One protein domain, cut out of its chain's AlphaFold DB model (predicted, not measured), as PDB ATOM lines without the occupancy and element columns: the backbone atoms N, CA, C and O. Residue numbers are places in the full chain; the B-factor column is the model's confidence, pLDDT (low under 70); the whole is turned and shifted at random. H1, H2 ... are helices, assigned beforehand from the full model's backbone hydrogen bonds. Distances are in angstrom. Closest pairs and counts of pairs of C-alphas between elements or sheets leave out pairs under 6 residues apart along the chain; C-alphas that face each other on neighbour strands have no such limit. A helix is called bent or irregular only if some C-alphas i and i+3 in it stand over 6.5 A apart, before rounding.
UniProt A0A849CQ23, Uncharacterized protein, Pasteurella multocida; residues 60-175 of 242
ATOM      1  N   GLY A  60     -30.402  29.727  15.044       67.75
ATOM      2  CA  GLY A  60     -29.056  29.991  15.577       67.75
ATOM      3  C   GLY A  60     -28.347  28.898  16.381       67.75
ATOM      4  O   GLY A  60     -27.171  29.089  16.662       67.75
ATOM      5  N   TYR A  61     -28.979  27.774  16.733       74.31
ATOM      6  CA  TYR A  61     -28.293  26.731  17.513       74.31
ATOM      7  C   TYR A  61     -27.517  25.743  16.620       74.31
ATOM      8  O   TYR A  61     -27.878  25.505  15.459       74.31
ATOM      9  N   TYR A  62     -26.435  25.167  17.153       85.12
ATOM     10  CA  TYR A  62     -25.587  24.216  16.424       85.12
ATOM     11  C   TYR A  62     -26.351  22.924  16.100       85.12
ATOM     12  O   TYR A  62     -26.973  22.312  16.967       85.12
ATOM     13  N   LYS A  63     -26.263  22.473  14.844       92.00
ATOM     14  CA  LYS A  63     -26.887  21.233  14.366       92.00
ATOM     15  C   LYS A  63     -25.814  20.276  13.868       92.00
ATOM     16  O   LYS A  63     -25.207  20.509  12.826       92.00
ATOM     17  N   ILE A  64     -25.616  19.172  14.586       92.31
ATOM     18  CA  ILE A  64     -24.740  18.093  14.125       92.31
ATOM     19  C   ILE A  64     -25.254  17.515  12.794       92.31
ATOM     20  O   ILE A  64     -26.460  17.319  12.605       92.31
ATOM     21  N   SER A  65     -24.341  17.257  11.857       94.75
ATOM     22  CA  SER A  65     -24.680  16.628  10.579       94.75
ATOM     23  C   SER A  65     -25.021  15.144  10.770       94.75
ATOM     24  O   SER A  65     -24.552  14.497  11.707       94.75
ATOM     25  N   THR A  66     -25.816  14.577   9.857       94.81
ATOM     26  CA  THR A  66     -26.121  13.133   9.850       94.81
ATOM     27  C   THR A  66     -24.848  12.290   9.757       94.81
ATOM     28  O   THR A  66     -24.724  11.284  10.448       94.81
ATOM     29  N   GLU A  67     -23.877  12.716   8.945       96.12
ATOM     30  CA  GLU A  67     -22.591  12.028   8.803       96.12
ATOM     31  C   GLU A  67     -21.821  11.988  10.130       96.12
ATOM     32  O   GLU A  67     -21.374  10.924  10.555       96.12
ATOM     33  N   HIS A  68     -21.701  13.131  10.813       97.12
ATOM     34  CA  HIS A  68     -21.029  13.200  12.109       97.12
ATOM     35  C   HIS A  68     -21.771  12.392  13.175       97.12
ATOM     36  O   HIS A  68     -21.128  11.725  13.982       97.12
ATOM     37  N   MET A  69     -23.106  12.392  13.154       96.75
ATOM     38  CA  MET A  69     -23.897  11.578  14.075       96.75
ATOM     39  C   MET A  69     -23.669  10.078  13.854       96.75
ATOM     40  O   MET A  69     -23.447   9.355  14.819       96.75
ATOM     41  N   ASN A  70     -23.642   9.609  12.604       95.81
ATOM     42  CA  ASN A  70     -23.354   8.202  12.302       95.81
ATOM     43  C   ASN A  70     -21.944   7.799  12.759       95.81
ATOM     44  O   ASN A  70     -21.781   6.763  13.403       95.81
ATOM     45  N   LYS A  71     -20.934   8.646  12.503       96.50
ATOM     46  CA  LYS A  71     -19.569   8.432  13.015       96.50
ATOM     47  C   LYS A  71     -19.552   8.368  14.544       96.50
ATOM     48  O   LYS A  71     -18.886   7.507  15.111       96.50
ATOM     49  N   PHE A  72     -20.304   9.246  15.210       96.62
ATOM     50  CA  PHE A  72     -20.384   9.279  16.669       96.62
ATOM     51  C   PHE A  72     -21.045   8.019  17.233       96.62
ATOM     52  O   PHE A  72     -20.509   7.427  18.165       96.62
ATOM     53  N   ILE A  73     -22.163   7.576  16.654       93.56
ATOM     54  CA  ILE A  73     -22.855   6.347  17.065       93.56
ATOM     55  C   ILE A  73     -21.921   5.145  16.912       93.56
ATOM     56  O   ILE A  73     -21.767   4.372  17.852       93.56
ATOM     57  N   GLN A  74     -21.227   5.027  15.778       93.25
ATOM     58  CA  GLN A  74     -20.262   3.951  15.554       93.25
ATOM     59  C   GLN A  74     -19.104   3.989  16.564       93.25
ATOM     60  O   GLN A  74     -18.764   2.962  17.148       93.25
ATOM     61  N   ALA A  75     -18.527   5.166  16.823       94.19
ATOM     62  CA  ALA A  75     -17.454   5.324  17.802       94.19
ATOM     63  C   ALA A  75     -17.921   4.991  19.230       94.19
ATOM     64  O   ALA A  75     -17.225   4.284  19.958       94.19
ATOM     65  N   LYS A  76     -19.123   5.442  19.613       93.31
ATOM     66  CA  LYS A  76     -19.758   5.101  20.892       93.31
ATOM     67  C   LYS A  76     -19.931   3.588  21.023       93.31
ATOM     68  O   LYS A  76     -19.496   3.023  22.022       93.31
ATOM     69  N   ASN A  77     -20.502   2.933  20.017       89.31
ATOM     70  CA  ASN A  77     -20.720   1.487  20.034       89.31
ATOM     71  C   ASN A  77     -19.404   0.717  20.132       89.31
ATOM     72  O   ASN A  77     -19.325  -0.264  20.859       89.31
ATOM     73  N   ASN A  78     -18.356   1.173  19.445       91.25
ATOM     74  CA  ASN A  78     -17.028   0.570  19.524       91.25
ATOM     75  C   ASN A  78     -16.429   0.679  20.940       91.25
ATOM     76  O   ASN A  78     -15.883  -0.297  21.451       91.25
ATOM     77  N   VAL A  79     -16.559   1.841  21.597       90.62
ATOM     78  CA  VAL A  79     -16.139   2.034  23.000       90.62
ATOM     79  C   VAL A  79     -16.912   1.090  23.918       90.62
ATOM     80  O   VAL A  79     -16.318   0.405  24.750       90.62
ATOM     81  N   GLU A  80     -18.233   1.050  23.757       87.19
ATOM     82  CA  GLU A  80     -19.123   0.219  24.562       87.19
ATOM     83  C   GLU A  80     -18.819  -1.266  24.373       87.19
ATOM     84  O   GLU A  80     -18.636  -1.975  25.355       87.19
ATOM     85  N   TYR A  81     -18.654  -1.719  23.134       86.19
ATOM     86  CA  TYR A  81     -18.294  -3.094  22.803       86.19
ATOM     87  C   TYR A  81     -16.931  -3.505  23.364       86.19
ATOM     88  O   TYR A  81     -16.773  -4.624  23.835       86.19
ATOM     89  N   CYS A  82     -15.938  -2.617  23.348       86.25
ATOM     90  CA  CYS A  82     -14.600  -2.954  23.826       86.25
ATOM     91  C   CYS A  82     -14.458  -2.925  25.347       86.25
ATOM     92  O   CYS A  82     -13.695  -3.719  25.891       86.25
ATOM     93  N   LEU A  83     -15.146  -2.004  26.027       83.19
ATOM     94  CA  LEU A  83     -14.964  -1.787  27.464       83.19
ATOM     95  C   LEU A  83     -16.070  -2.414  28.313       83.19
ATOM     96  O   LEU A  83     -15.786  -2.916  29.395       83.19
ATOM     97  N   LEU A  84     -17.331  -2.393  27.869       72.69
ATOM     98  CA  LEU A  84     -18.450  -2.812  28.718       72.69
ATOM     99  C   LEU A  84     -18.556  -4.326  28.950       72.69
ATOM    100  O   LEU A  84     -18.935  -4.679  30.066       72.69
ATOM    101  N   PRO A  85     -18.221  -5.232  28.004       62.69
ATOM    102  CA  PRO A  85     -18.250  -6.666  28.286       62.69
ATOM    103  C   PRO A  85     -17.323  -7.052  29.439       62.69
ATOM    104  O   PRO A  85     -17.707  -7.843  30.293       62.69
ATOM    105  N   GLU A  86     -16.136  -6.445  29.516       57.09
ATOM    106  CA  GLU A  86     -15.174  -6.692  30.597       57.09
ATOM    107  C   GLU A  86     -15.575  -5.995  31.904       57.09
ATOM    108  O   GLU A  86     -15.373  -6.546  32.983       57.09
ATOM    109  N   LEU A  87     -16.212  -4.820  31.828       53.88
ATOM    110  CA  LEU A  87     -16.768  -4.134  33.002       53.88
ATOM    111  C   LEU A  87     -17.995  -4.861  33.585       53.88
ATOM    112  O   LEU A  87     -18.279  -4.717  34.771       53.88
ATOM    113  N   GLY A  88     -18.719  -5.636  32.772       44.28
ATOM    114  CA  GLY A  88     -19.867  -6.451  33.185       44.28
ATOM    115  C   GLY A  88     -19.517  -7.865  33.666       44.28
ATOM    116  O   GLY A  88     -20.333  -8.477  34.345       44.28
ATOM    117  N   GLN A  89     -18.324  -8.378  33.343       46.41
ATOM    118  CA  GLN A  89     -17.812  -9.670  33.835       46.41
ATOM    119  C   GLN A  89     -17.246  -9.604  35.262       46.41
ATOM    120  O   GLN A  89     -16.892 -10.635  35.831       46.41
ATOM    121  N   GLN A  90     -17.151  -8.412  35.853       50.09
ATOM    122  CA  GLN A  90     -16.840  -8.272  37.271       50.09
ATOM    123  C   GLN A  90     -18.071  -8.683  38.087       50.09
ATOM    124  O   GLN A  90     -19.112  -8.025  38.014       50.09
ATOM    125  N   GLU A  91     -17.966  -9.783  38.839       40.06
ATOM    126  CA  GLU A  91     -19.006 -10.167  39.792       40.06
ATOM    127  C   GLU A  91     -19.265  -9.007  40.770       40.06
ATOM    128  O   GLU A  91     -18.336  -8.344  41.236       40.06
ATOM    129  N   ASP A  92     -20.550  -8.770  41.035       41.06
ATOM    130  CA  ASP A  92     -21.137  -7.736  41.896       41.06
ATOM    131  C   ASP A  92     -21.317  -6.327  41.309       41.06
ATOM    132  O   ASP A  92     -20.677  -5.376  41.741       41.06
ATOM    133  N   ALA A  93     -22.307  -6.143  40.426       47.94
ATOM    134  CA  ALA A  93     -23.176  -4.947  40.338       47.94
ATOM    135  C   ALA A  93     -22.539  -3.525  40.291       47.94
ATOM    136  O   ALA A  93     -23.247  -2.523  40.442       47.94
ATOM    137  N   ARG A  94     -21.230  -3.381  40.070       47.75
ATOM    138  CA  ARG A  94     -20.471  -2.154  40.355       47.75
ATOM    139  C   ARG A  94     -19.548  -1.774  39.207       47.75
ATOM    140  O   ARG A  94     -18.343  -1.682  39.387       47.75
ATOM    141  N   LEU A  95     -20.123  -1.342  38.089       53.25
ATOM    142  CA  LEU A  95     -19.505  -0.198  37.419       53.25
ATOM    143  C   LEU A  95     -19.438   0.924  38.466       53.25
ATOM    144  O   LEU A  95     -20.456   1.568  38.761       53.25
ATOM    145  N   THR A  96     -18.274   1.114  39.087       68.94
ATOM    146  CA  THR A  96     -18.064   2.183  40.057       68.94
ATOM    147  C   THR A  96     -18.382   3.505  39.364       68.94
ATOM    148  O   THR A  96     -18.207   3.650  38.151       68.94
ATOM    149  N   ALA A  97     -18.886   4.499  40.100       75.62
ATOM    150  CA  ALA A  97     -19.206   5.805  39.512       75.62
ATOM    151  C   ALA A  97     -18.020   6.377  38.705       75.62
ATOM    152  O   ALA A  97     -18.221   7.050  37.697       75.62
ATOM    153  N   LEU A  98     -16.795   6.025  39.112       77.88
ATOM    154  CA  LEU A  98     -15.551   6.353  38.432       77.88
ATOM    155  C   LEU A  98     -15.420   5.715  37.042       77.88
ATOM    156  O   LEU A  98     -15.057   6.402  36.094       77.88
ATOM    157  N   GLU A  99     -15.731   4.429  36.902       79.50
ATOM    158  CA  GLU A  99     -15.657   3.716  35.621       79.50
ATOM    159  C   GLU A  99     -16.717   4.239  34.653       79.50
ATOM    160  O   GLU A  99     -16.404   4.559  33.508       79.50
ATOM    161  N   LYS A 100     -17.951   4.453  35.136       81.00
ATOM    162  CA  LYS A 100     -19.011   5.093  34.333       81.00
ATOM    163  C   LYS A 100     -18.596   6.484  33.872       81.00
ATOM    164  O   LYS A 100     -18.839   6.851  32.725       81.00
ATOM    165  N   HIS A 101     -17.986   7.261  34.764       83.88
ATOM    166  CA  HIS A 101     -17.485   8.589  34.440       83.88
ATOM    167  C   HIS A 101     -16.385   8.528  33.374       83.88
ATOM    168  O   HIS A 101     -16.429   9.286  32.410       83.88
ATOM    169  N   LEU A 102     -15.445   7.588  33.494       88.31
ATOM    170  CA  LEU A 102     -14.352   7.443  32.541       88.31
ATOM    171  C   LEU A 102     -14.838   6.988  31.158       88.31
ATOM    172  O   LEU A 102     -14.405   7.546  30.153       88.31
ATOM    173  N   VAL A 103     -15.778   6.039  31.090       88.19
ATOM    174  CA  VAL A 103     -16.403   5.636  29.820       88.19
ATOM    175  C   VAL A 103     -17.112   6.826  29.171       88.19
ATOM    176  O   VAL A 103     -16.897   7.095  27.990       88.19
ATOM    177  N   LYS A 104     -17.890   7.603  29.940       88.38
ATOM    178  CA  LYS A 104     -18.528   8.833  29.439       88.38
ATOM    179  C   LYS A 104     -17.507   9.848  28.922       88.38
ATOM    180  O   LYS A 104     -17.729  10.428  27.865       88.38
ATOM    181  N   ALA A 105     -16.390  10.034  29.624       90.38
ATOM    182  CA  ALA A 105     -15.322  10.937  29.199       90.38
ATOM    183  C   ALA A 105     -14.664  10.479  27.887       90.38
ATOM    184  O   ALA A 105     -14.394  11.301  27.016       90.38
ATOM    185  N   ILE A 106     -14.450   9.171  27.707       91.62
ATOM    186  CA  ILE A 106     -13.930   8.614  26.449       91.62
ATOM    187  C   ILE A 106     -14.935   8.820  25.309       91.62
ATOM    188  O   ILE A 106     -14.532   9.230  24.224       91.62
ATOM    189  N   ILE A 107     -16.231   8.587  25.537       92.19
ATOM    190  CA  ILE A 107     -17.281   8.834  24.531       92.19
ATOM    191  C   ILE A 107     -17.341  10.320  24.156       92.19
ATOM    192  O   ILE A 107     -17.460  10.655  22.979       92.19
ATOM    193  N   HIS A 108     -17.222  11.215  25.138       93.00
ATOM    194  CA  HIS A 108     -17.166  12.654  24.898       93.00
ATOM    195  C   HIS A 108     -15.962  13.038  24.023       93.00
ATOM    196  O   HIS A 108     -16.128  13.754  23.040       93.00
ATOM    197  N   GLU A 109     -14.777  12.487  24.301       93.81
ATOM    198  CA  GLU A 109     -13.581  12.685  23.469       93.81
ATOM    199  C   GLU A 109     -13.796  12.196  22.026       93.81
ATOM    200  O   GLU A 109     -13.335  12.833  21.079       93.81
ATOM    201  N   GLN A 110     -14.537  11.099  21.823       94.56
ATOM    202  CA  GLN A 110     -14.903  10.665  20.469       94.56
ATOM    203  C   GLN A 110     -15.763  11.711  19.755       94.56
ATOM    204  O   GLN A 110     -15.514  11.998  18.587       94.56
ATOM    205  N   LEU A 111     -16.736  12.319  20.444       95.31
ATOM    206  CA  LEU A 111     -17.524  13.402  19.855       95.31
ATOM    207  C   LEU A 111     -16.633  14.594  19.488       95.31
ATOM    208  O   LEU A 111     -16.717  15.083  18.362       95.31
ATOM    209  N   GLU A 112     -15.747  15.022  20.392       96.44
ATOM    210  CA  GLU A 112     -14.795  16.109  20.128       96.44
ATOM    211  C   GLU A 112     -13.932  15.845  18.890       96.44
ATOM    212  O   GLU A 112     -13.732  16.749  18.081       96.44
ATOM    213  N   ASN A 113     -13.452  14.613  18.712       95.25
ATOM    214  CA  ASN A 113     -12.637  14.234  17.556       95.25
ATOM    215  C   ASN A 113     -13.424  14.255  16.237       95.25
ATOM    216  O   ASN A 113     -12.830  14.427  15.175       95.25
ATOM    217  N   ILE A 114     -14.748  14.085  16.290       96.12
ATOM    218  CA  ILE A 114     -15.614  14.030  15.106       96.12
ATOM    219  C   ILE A 114     -16.102  15.422  14.700       96.12
ATOM    220  O   ILE A 114     -16.043  15.767  13.523       96.12
ATOM    221  N   VAL A 115     -16.610  16.215  15.649       94.31
ATOM    222  CA  VAL A 115     -17.210  17.532  15.352       94.31
ATOM    223  C   VAL A 115     -16.286  18.716  15.653       94.31
ATOM    224  O   VAL A 115     -16.606  19.853  15.296       94.31
ATOM    225  N   GLY A 116     -15.150  18.466  16.307       94.75
ATOM    226  CA  GLY A 116     -14.258  19.481  16.858       94.75
ATOM    227  C   GLY A 116     -14.653  19.897  18.278       94.75
ATOM    228  O   GLY A 116     -15.832  19.943  18.628       94.75
ATOM    229  N   LYS A 117     -13.660  20.261  19.100       93.44
ATOM    230  CA  LYS A 117     -13.856  20.646  20.514       93.44
ATOM    231  C   LYS A 117     -14.836  21.803  20.713       93.44
ATOM    232  O   LYS A 117     -15.658  21.761  21.621       93.44
ATOM    233  N   SER A 118     -14.766  22.832  19.867       91.62
ATOM    234  CA  SER A 118     -15.668  23.988  19.944       91.62
ATOM    235  C   SER A 118     -17.119  23.579  19.698       91.62
ATOM    236  O   SER A 118     -17.994  23.928  20.482       91.62
ATOM    237  N   SER A 119     -17.366  22.792  18.653       92.19
ATOM    238  CA  SER A 119     -18.695  22.283  18.321       92.19
ATOM    239  C   SER A 119     -19.229  21.349  19.403       92.19
ATOM    240  O   SER A 119     -20.377  21.484  19.808       92.19
ATOM    241  N   ALA A 120     -18.397  20.424  19.893       93.19
ATOM    242  CA  ALA A 120     -18.774  19.504  20.961       93.19
ATOM    243  C   ALA A 120     -19.162  20.264  22.232       93.19
ATOM    244  O   ALA A 120     -20.192  19.968  22.828       93.19
ATOM    245  N   LYS A 121     -18.399  21.300  22.593       92.56
ATOM    246  CA  LYS A 121     -18.743  22.192  23.698       92.56
ATOM    247  C   LYS A 121     -20.108  22.855  23.493       92.56
ATOM    248  O   LYS A 121     -20.945  22.775  24.380       92.56
ATOM    249  N   VAL A 122     -20.371  23.437  22.317       91.38
ATOM    250  CA  VAL A 122     -21.680  24.054  22.021       91.38
ATOM    251  C   VAL A 122     -22.820  23.039  22.133       91.38
ATOM    252  O   VAL A 122     -23.863  23.378  22.678       91.38
ATOM    253  N   ILE A 123     -22.628  21.795  21.678       91.75
ATOM    254  CA  ILE A 123     -23.641  20.735  21.804       91.75
ATOM    255  C   ILE A 123     -24.043  20.497  23.265       91.75
ATOM    256  O   ILE A 123     -25.216  20.246  23.507       91.75
ATOM    257  N   TYR A 124     -23.106  20.529  24.218       89.88
ATOM    258  CA  TYR A 124     -23.412  20.259  25.630       89.88
ATOM    259  C   TYR A 124     -23.798  21.510  26.431       89.88
ATOM    260  O   TYR A 124     -24.562  21.392  27.389       89.88
ATOM    261  N   ASP A 125     -23.295  22.686  26.047       89.69
ATOM    262  CA  ASP A 125     -23.539  23.948  26.754       89.69
ATOM    263  C   ASP A 125     -24.875  24.608  26.353       89.69
ATOM    264  O   ASP A 125     -25.486  25.295  27.172       89.69
ATOM    265  N   ASP A 126     -25.333  24.424  25.106       88.88
ATOM    266  CA  ASP A 126     -26.589  24.988  24.589       88.88
ATOM    267  C   ASP A 126     -27.729  23.947  24.663       88.88
ATOM    268  O   ASP A 126     -27.680  22.936  23.953       88.88
ATOM    269  N   PRO A 127     -28.790  24.182  25.464       90.25
ATOM    270  CA  PRO A 127     -29.921  23.262  25.584       90.25
ATOM    271  C   PRO A 127     -30.633  22.949  24.259       90.25
ATOM    272  O   PRO A 127     -31.083  21.819  24.066       90.25
ATOM    273  N   ASP A 128     -30.731  23.916  23.339       88.75
ATOM    274  CA  ASP A 128     -31.397  23.719  22.044       88.75
ATOM    275  C   ASP A 128     -30.524  22.837  21.124       88.75
ATOM    276  O   ASP A 128     -31.028  21.936  20.438       88.75
ATOM    277  N   ALA A 129     -29.198  23.034  21.156       89.50
ATOM    278  CA  ALA A 129     -28.239  22.190  20.441       89.50
ATOM    279  C   ALA A 129     -28.199  20.763  21.007       89.50
ATOM    280  O   ALA A 129     -28.229  19.797  20.236       89.50
ATOM    281  N   TYR A 130     -28.203  20.626  22.336       92.75
ATOM    282  CA  TYR A 130     -28.258  19.334  23.015       92.75
ATOM    283  C   TYR A 130     -29.550  18.581  22.678       92.75
ATOM    284  O   TYR A 130     -29.508  17.416  22.282       92.75
ATOM    285  N   GLY A 131     -30.701  19.260  22.732       90.12
ATOM    286  CA  GLY A 131     -31.992  18.664  22.381       90.12
ATOM    287  C   GLY A 131     -32.036  18.159  20.936       90.12
ATOM    288  O   GLY A 131     -32.549  17.071  20.662       90.12
ATOM    289  N   TYR A 132     -31.441  18.897  19.993       92.06
ATOM    290  CA  TYR A 132     -31.317  18.433  18.610       92.06
ATOM    291  C   TYR A 132     -30.338  17.262  18.458       92.06
ATOM    292  O   TYR A 132     -30.610  16.334  17.691       92.06
ATOM    293  N   PHE A 133     -29.218  17.283  19.181       94.69
ATOM    294  CA  PHE A 133     -28.277  16.169  19.228       94.69
ATOM    295  C   PHE A 133     -28.964  14.892  19.729       94.69
ATOM    296  O   PHE A 133     -28.900  13.866  19.052       94.69
ATOM    297  N   GLU A 134     -29.700  14.952  20.840       94.25
ATOM    298  CA  GLU A 134     -30.443  13.803  21.367       94.25
ATOM    299  C   GLU A 134     -31.505  13.309  20.387       94.25
ATOM    300  O   GLU A 134     -31.606  12.107  20.134       94.25
ATOM    301  N   PHE A 135     -32.265  14.224  19.782       92.75
ATOM    302  CA  PHE A 135     -33.243  13.882  18.753       92.75
ATOM    303  C   PHE A 135     -32.594  13.122  17.590       92.75
ATOM    304  O   PHE A 135     -33.063  12.046  17.211       92.75
ATOM    305  N   LYS A 136     -31.483  13.639  17.049       91.00
ATOM    306  CA  LYS A 136     -30.748  12.993  15.954       91.00
ATOM    307  C   LYS A 136     -30.152  11.653  16.354       91.00
ATOM    308  O   LYS A 136     -30.216  10.711  15.566       91.00
ATOM    309  N   TYR A 137     -29.628  11.550  17.569       93.38
ATOM    310  CA  TYR A 137     -29.129  10.295  18.109       93.38
ATOM    311  C   TYR A 137     -30.238   9.237  18.159       93.38
ATOM    312  O   TYR A 137     -30.052   8.132  17.662       93.38
ATOM    313  N   GLN A 138     -31.427   9.574  18.671       92.31
ATOM    314  CA  GLN A 138     -32.545   8.624  18.744       92.31
ATOM    315  C   GLN A 138     -33.047   8.170  17.370       92.31
ATOM    316  O   GLN A 138     -33.511   7.038  17.252       92.31
ATOM    317  N   GLN A 139     -32.955   9.023  16.346       92.19
ATOM    318  CA  GLN A 139     -33.334   8.660  14.978       92.19
ATOM    319  C   GLN A 139     -32.374   7.656  14.332       92.19
ATOM    320  O   GLN A 139     -32.810   6.851  13.514       92.19
ATOM    321  N   LEU A 140     -31.082   7.741  14.652       91.19
ATOM    322  CA  LEU A 140     -30.022   7.029  13.931       91.19
ATOM    323  C   LEU A 140     -29.376   5.905  14.747       91.19
ATOM    324  O   LEU A 140     -28.578   5.148  14.197       91.19
ATOM    325  N   LYS A 141     -29.684   5.796  16.048       90.31
ATOM    326  CA  LYS A 141     -29.081   4.796  16.936       90.31
ATOM    327  C   LYS A 141     -29.238   3.382  16.373       90.31
ATOM    328  O   LYS A 141     -30.300   2.987  15.898       90.31
ATOM    329  N   HIS A 142     -28.167   2.620  16.488       87.81
ATOM    330  CA  HIS A 142     -28.068   1.223  16.096       87.81
ATOM    331  C   HIS A 142     -26.976   0.565  16.939       87.81
ATOM    332  O   HIS A 142     -26.177   1.279  17.541       87.81
ATOM    333  N   ASP A 143     -26.857  -0.761  16.882       80.69
ATOM    334  CA  ASP A 143     -25.853  -1.518  17.653       80.69
ATOM    335  C   ASP A 143     -24.661  -1.995  16.802       80.69
ATOM    336  O   ASP A 143     -23.818  -2.761  17.259       80.69
ATOM    337  N   LEU A 144     -24.565  -1.542  15.545       79.69
ATOM    338  CA  LEU A 144     -23.448  -1.892  14.663       79.69
ATOM    339  C   LEU A 144     -22.113  -1.369  15.208       79.69
ATOM    340  O   LEU A 144     -21.987  -0.185  15.539       79.69
ATOM    341  N   THR A 145     -21.117  -2.249  15.221       85.31
ATOM    342  CA  THR A 145     -19.722  -1.971  15.572       85.31
ATOM    343  C   THR A 145     -18.824  -2.242  14.367       85.31
ATOM    344  O   THR A 145     -19.145  -3.036  13.483       85.31
ATOM    345  N   ASN A 146     -17.697  -1.542  14.300       83.50
ATOM    346  CA  ASN A 146     -16.648  -1.777  13.312       83.50
ATOM    347  C   ASN A 146     -15.324  -1.347  13.938       83.50
ATOM    348  O   ASN A 146     -14.885  -0.211  13.759       83.50
ATOM    349  N   ILE A 147     -14.761  -2.220  14.768       87.81
ATOM    350  CA  ILE A 147     -13.500  -1.975  15.465       87.81
ATOM    351  C   ILE A 147     -12.574  -3.159  15.255       87.81
ATOM    352  O   ILE A 147     -12.987  -4.316  15.340       87.81
ATOM    353  N   ARG A 148     -11.307  -2.869  14.959       87.69
ATOM    354  CA  ARG A 148     -10.279  -3.908  14.855       87.69
ATOM    355  C   ARG A 148      -9.811  -4.320  16.244       87.69
ATOM    356  O   ARG A 148      -9.731  -3.502  17.157       87.69
ATOM    357  N   GLU A 149      -9.363  -5.562  16.379       87.31
ATOM    358  CA  GLU A 149      -8.830  -6.077  17.647       87.31
ATOM    359  C   GLU A 149      -7.652  -5.242  18.187       87.31
ATOM    360  O   GLU A 149      -7.491  -5.054  19.392       87.31
ATOM    361  N   SER A 150      -6.811  -4.699  17.302       88.69
ATOM    362  CA  SER A 150      -5.712  -3.803  17.685       88.69
ATOM    363  C   SER A 150      -6.206  -2.475  18.267       88.69
ATOM    364  O   SER A 150      -5.655  -1.996  19.253       88.69
ATOM    365  N   GLU A 151      -7.251  -1.894  17.680       87.44
ATOM    366  CA  GLU A 151      -7.863  -0.644  18.146       87.44
ATOM    367  C   GLU A 151      -8.577  -0.864  19.481       87.44
ATOM    368  O   GLU A 151      -8.459  -0.048  20.394       87.44
ATOM    369  N   CYS A 152      -9.238  -2.015  19.640       89.00
ATOM    370  CA  CYS A 152      -9.866  -2.413  20.893       89.00
ATOM    371  C   CYS A 152      -8.838  -2.530  22.030       89.00
ATOM    372  O   CYS A 152      -9.048  -2.000  23.121       89.00
ATOM    373  N   ARG A 153      -7.680  -3.152  21.758       87.94
ATOM    374  CA  ARG A 153      -6.563  -3.235  22.714       87.94
ATOM    375  C   ARG A 153      -6.027  -1.863  23.113       87.94
ATOM    376  O   ARG A 153      -5.859  -1.614  24.303       87.94
ATOM    377  N   GLN A 154      -5.825  -0.959  22.155       89.75
ATOM    378  CA  GLN A 154      -5.393   0.414  22.448       89.75
ATOM    379  C   GLN A 154      -6.411   1.166  23.313       89.75
ATOM    380  O   GLN A 154      -6.043   1.902  24.230       89.75
ATOM    381  N   LEU A 155      -7.703   0.965  23.049       89.25
ATOM    382  CA  LEU A 155      -8.784   1.593  23.800       89.25
ATOM    383  C   LEU A 155      -8.833   1.083  25.250       89.25
ATOM    384  O   LEU A 155      -8.950   1.890  26.176       89.25
ATOM    385  N   LYS A 156      -8.641  -0.226  25.458       88.94
ATOM    386  CA  LYS A 156      -8.487  -0.846  26.786       88.94
ATOM    387  C   LYS A 156      -7.254  -0.334  27.528       88.94
ATOM    388  O   LYS A 156      -7.340   0.006  28.705       88.94
ATOM    389  N   GLU A 157      -6.112  -0.241  26.854       89.38
ATOM    390  CA  GLU A 157      -4.872   0.265  27.449       89.38
ATOM    391  C   GLU A 157      -5.024   1.720  27.907       89.38
ATOM    392  O   GLU A 157      -4.750   2.041  29.067       89.38
ATOM    393  N   ARG A 158      -5.567   2.582  27.038       89.19
ATOM    394  CA  ARG A 158      -5.855   3.984  27.362       89.19
ATOM    395  C   ARG A 158      -6.832   4.108  28.532       89.19
ATOM    396  O   ARG A 158      -6.621   4.942  29.416       89.19
ATOM    397  N   TYR A 159      -7.889   3.295  28.551       89.88
ATOM    398  CA  TYR A 159      -8.834   3.243  29.665       89.88
ATOM    399  C   TYR A 159      -8.126   2.875  30.974       89.88
ATOM    400  O   TYR A 159      -8.222   3.610  31.956       89.88
ATOM    401  N   ASN A 160      -7.348   1.790  30.977       87.25
ATOM    402  CA  ASN A 160      -6.635   1.308  32.157       87.25
ATOM    403  C   ASN A 160      -5.630   2.331  32.694       87.25
ATOM    404  O   ASN A 160      -5.518   2.501  33.909       87.25
ATOM    405  N   GLN A 161      -4.918   3.030  31.809       89.62
ATOM    406  CA  GLN A 161      -3.999   4.094  32.200       89.62
ATOM    407  C   GLN A 161      -4.746   5.242  32.891       89.62
ATOM    408  O   GLN A 161      -4.445   5.564  34.041       89.62
ATOM    409  N   ARG A 162      -5.794   5.786  32.256       87.69
ATOM    410  CA  ARG A 162      -6.596   6.872  32.845       87.69
ATOM    411  C   ARG A 162      -7.278   6.457  34.145       87.69
ATOM    412  O   ARG A 162      -7.388   7.258  35.068       87.69
ATOM    413  N   PHE A 163      -7.723   5.209  34.241       86.94
ATOM    414  CA  PHE A 163      -8.330   4.683  35.454       86.94
ATOM    415  C   PHE A 163      -7.333   4.623  36.619       86.94
ATOM    416  O   PHE A 163      -7.673   5.022  37.734       86.94
ATOM    417  N   LYS A 164      -6.089   4.187  36.366       85.50
ATOM    418  CA  LYS A 164      -4.999   4.219  37.357       85.50
ATOM    419  C   LYS A 164      -4.685   5.648  37.794       85.50
ATOM    420  O   LYS A 164      -4.603   5.907  38.993       85.50
ATOM    421  N   ASP A 165      -4.579   6.576  36.848       86.25
ATOM    422  CA  ASP A 165      -4.284   7.981  37.142       86.25
ATOM    423  C   ASP A 165      -5.396   8.634  37.975       86.25
ATOM    424  O   ASP A 165      -5.119   9.300  38.973       86.25
ATOM    425  N   LEU A 166      -6.663   8.368  37.649       83.19
ATOM    426  CA  LEU A 166      -7.803   8.853  38.429       83.19
ATOM    427  C   LEU A 166      -7.865   8.235  39.831       83.19
ATOM    428  O   LEU A 166      -8.193   8.930  40.795       83.19
ATOM    429  N   LYS A 167      -7.541   6.944  39.973       81.12
ATOM    430  CA  LYS A 167      -7.428   6.302  41.291       81.12
ATOM    431  C   LYS A 167      -6.343   6.959  42.139       81.12
ATOM    432  O   LYS A 167      -6.602   7.246  43.307       81.12
ATOM    433  N   ARG A 168      -5.177   7.256  41.554       80.44
ATOM    434  CA  ARG A 168      -4.080   7.979  42.220       80.44
ATOM    435  C   ARG A 168      -4.509   9.369  42.671       80.44
ATOM    436  O   ARG A 168      -4.354   9.698  43.842       80.44
ATOM    437  N   GLN A 169      -5.112  10.151  41.777       79.44
ATOM    438  CA  GLN A 169      -5.580  11.507  42.084       79.44
ATOM    439  C   GLN A 169      -6.624  11.534  43.205       79.44
ATOM    440  O   GLN A 169      -6.612  12.433  44.039       79.44
ATOM    441  N   ARG A 170      -7.519  10.540  43.251       78.44
ATOM    442  CA  ARG A 170      -8.556  10.434  44.291       78.44
ATOM    443  C   ARG A 170      -8.073   9.753  45.577       78.44
ATOM    444  O   ARG A 170      -8.882   9.563  46.480       78.44
ATOM    445  N   GLY A 171      -6.805   9.337  45.659       71.06
ATOM    446  CA  GLY A 171      -6.288   8.560  46.794       71.06
ATOM    447  C   GLY A 171      -6.960   7.189  46.962       71.06
ATOM    448  O   GLY A 171      -6.865   6.581  48.022       71.06
ATOM    449  N   LEU A 172      -7.641   6.703  45.918       67.12
ATOM    450  CA  LEU A 172      -8.319   5.402  45.844       67.12
ATOM    451  C   LEU A 172      -7.399   4.310  45.290       67.12
ATOM    452  O   LEU A 172      -7.855   3.222  44.928       67.12
ATOM    453  N   GLU A 173      -6.106   4.606  45.160       59.94
ATOM    454  CA  GLU A 173      -5.107   3.583  44.919       59.94
ATOM    455  C   GLU A 173      -5.107   2.694  46.165       59.94
ATOM    456  O   GLU A 173      -4.510   3.013  47.195       59.94
ATOM    457  N   ASN A 174      -5.839   1.577  46.087       52.38
ATOM    458  CA  ASN A 174      -5.587   0.461  46.975       52.38
ATOM    459  C   ASN A 174      -4.073   0.284  46.943       52.38
ATOM    460  O   ASN A 174      -3.495   0.092  45.870       52.38
ATOM    461  N   ARG A 175      -3.418   0.375  48.101       49.00
ATOM    462  CA  ARG A 175      -2.019  -0.027  48.272       49.00
ATOM    463  C   ARG A 175      -1.907  -1.551  48.102       49.00
ATOM    464  O   ARG A 175      -1.352  -2.243  48.942       49.00
TER     465      ARG A 175
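Overview. This is residues 60 to 175 of the 242 residues of an uncharacterized protein of Pasteurella multocida (UniProt A0A849CQ23). A hairpin of two long helices, H1 and H2, runs side by side through the middle, with a third long helix, H5, crossing over both of them towards their linked end. At the hairpin's other end the short helix H3 and the helix H4 make a corner, and H4 runs back to the first part of H1. Residues 88 to 94, of which 88 belongs to H1, stick out as a free loop. The printed part has 116 residues with five named helices, H1 to H5 in order along the chain, and no named strand; the class is all helix. It is only just compact, close to loose, with a radius of gyration of the C-alphas of 15.7 A, and its elongated outline spans 52 by 30 by 25 A.

Along the chain. H1, residues 66 to 88, begins with C-alpha 66 at (-26.121, 13.133, 9.850) and is 31.1 A long from first to last C-alpha. It has a kink of 33 degrees near residue 82 and is only just irregular, with C-alphas 82 and 85 6.9 A apart. H2, residues 97 to 115, is 26.9 A long and begins with C-alpha 97 at (-19.206, 5.805, 39.512). H3 is residues 117 to 125, 12.0 A, and H4 is residues 127 to 140, 20.0 A. H5, residues 149 to 169, is 30.3 A long and ends with C-alpha 169 at (-5.580, 11.507, 42.084).

Arrangement. H1 and H2 are the hubs, touching three helices each. They form a helical hairpin at a shallow tilt of 24 degrees, opposite ways; their closest C-alphas, those of Lys 76 and Ile 107, are 5.8 A apart. Residues 152 to 156 of H5 touch residues 78 to 83 of H1, closest at the C-alphas of Cys 152 and Cys 82, 5.6 A, at a steep tilt of 69.6 degrees, only just short of about perpendicular, the same way. H5 touches H2 at a steep tilt of 55 degrees, opposite ways, with the C-alphas of Phe 163 and Leu 102 closest at 7.2 A. H2 and H3 touch only at the corner, where the C-alphas of Glu 112 and Ala 120 are closest at 5.3 A. H3 and H4 also touch only at the corner, closest at the C-alphas of Ile 123 and Tyr 130, 5.0 A. H4 touches H1 about perpendicular, at 77 degrees, with the C-alphas of Tyr 137 and Met 69 closest at 6.7 A. The helix packing is mostly crossed, with helices that touch mostly not at a shallow tilt. H2 and H4 are apart, as are H4 and H5. In H2, H3, H4 and H5 every O i to N i+4 pair is within hydrogen-bond range; in H1 it is 17 of 19.

Size, cuts and confidence. The C-alphas of Gly 60 and Arg 175, the two farthest apart, are 52.0 A from each other. The printed part has no cut and no long link. The mean pLDDT of the printed part is 83.9; residue 60, residues 85 to 96 and residues 172 to 175 are under 70.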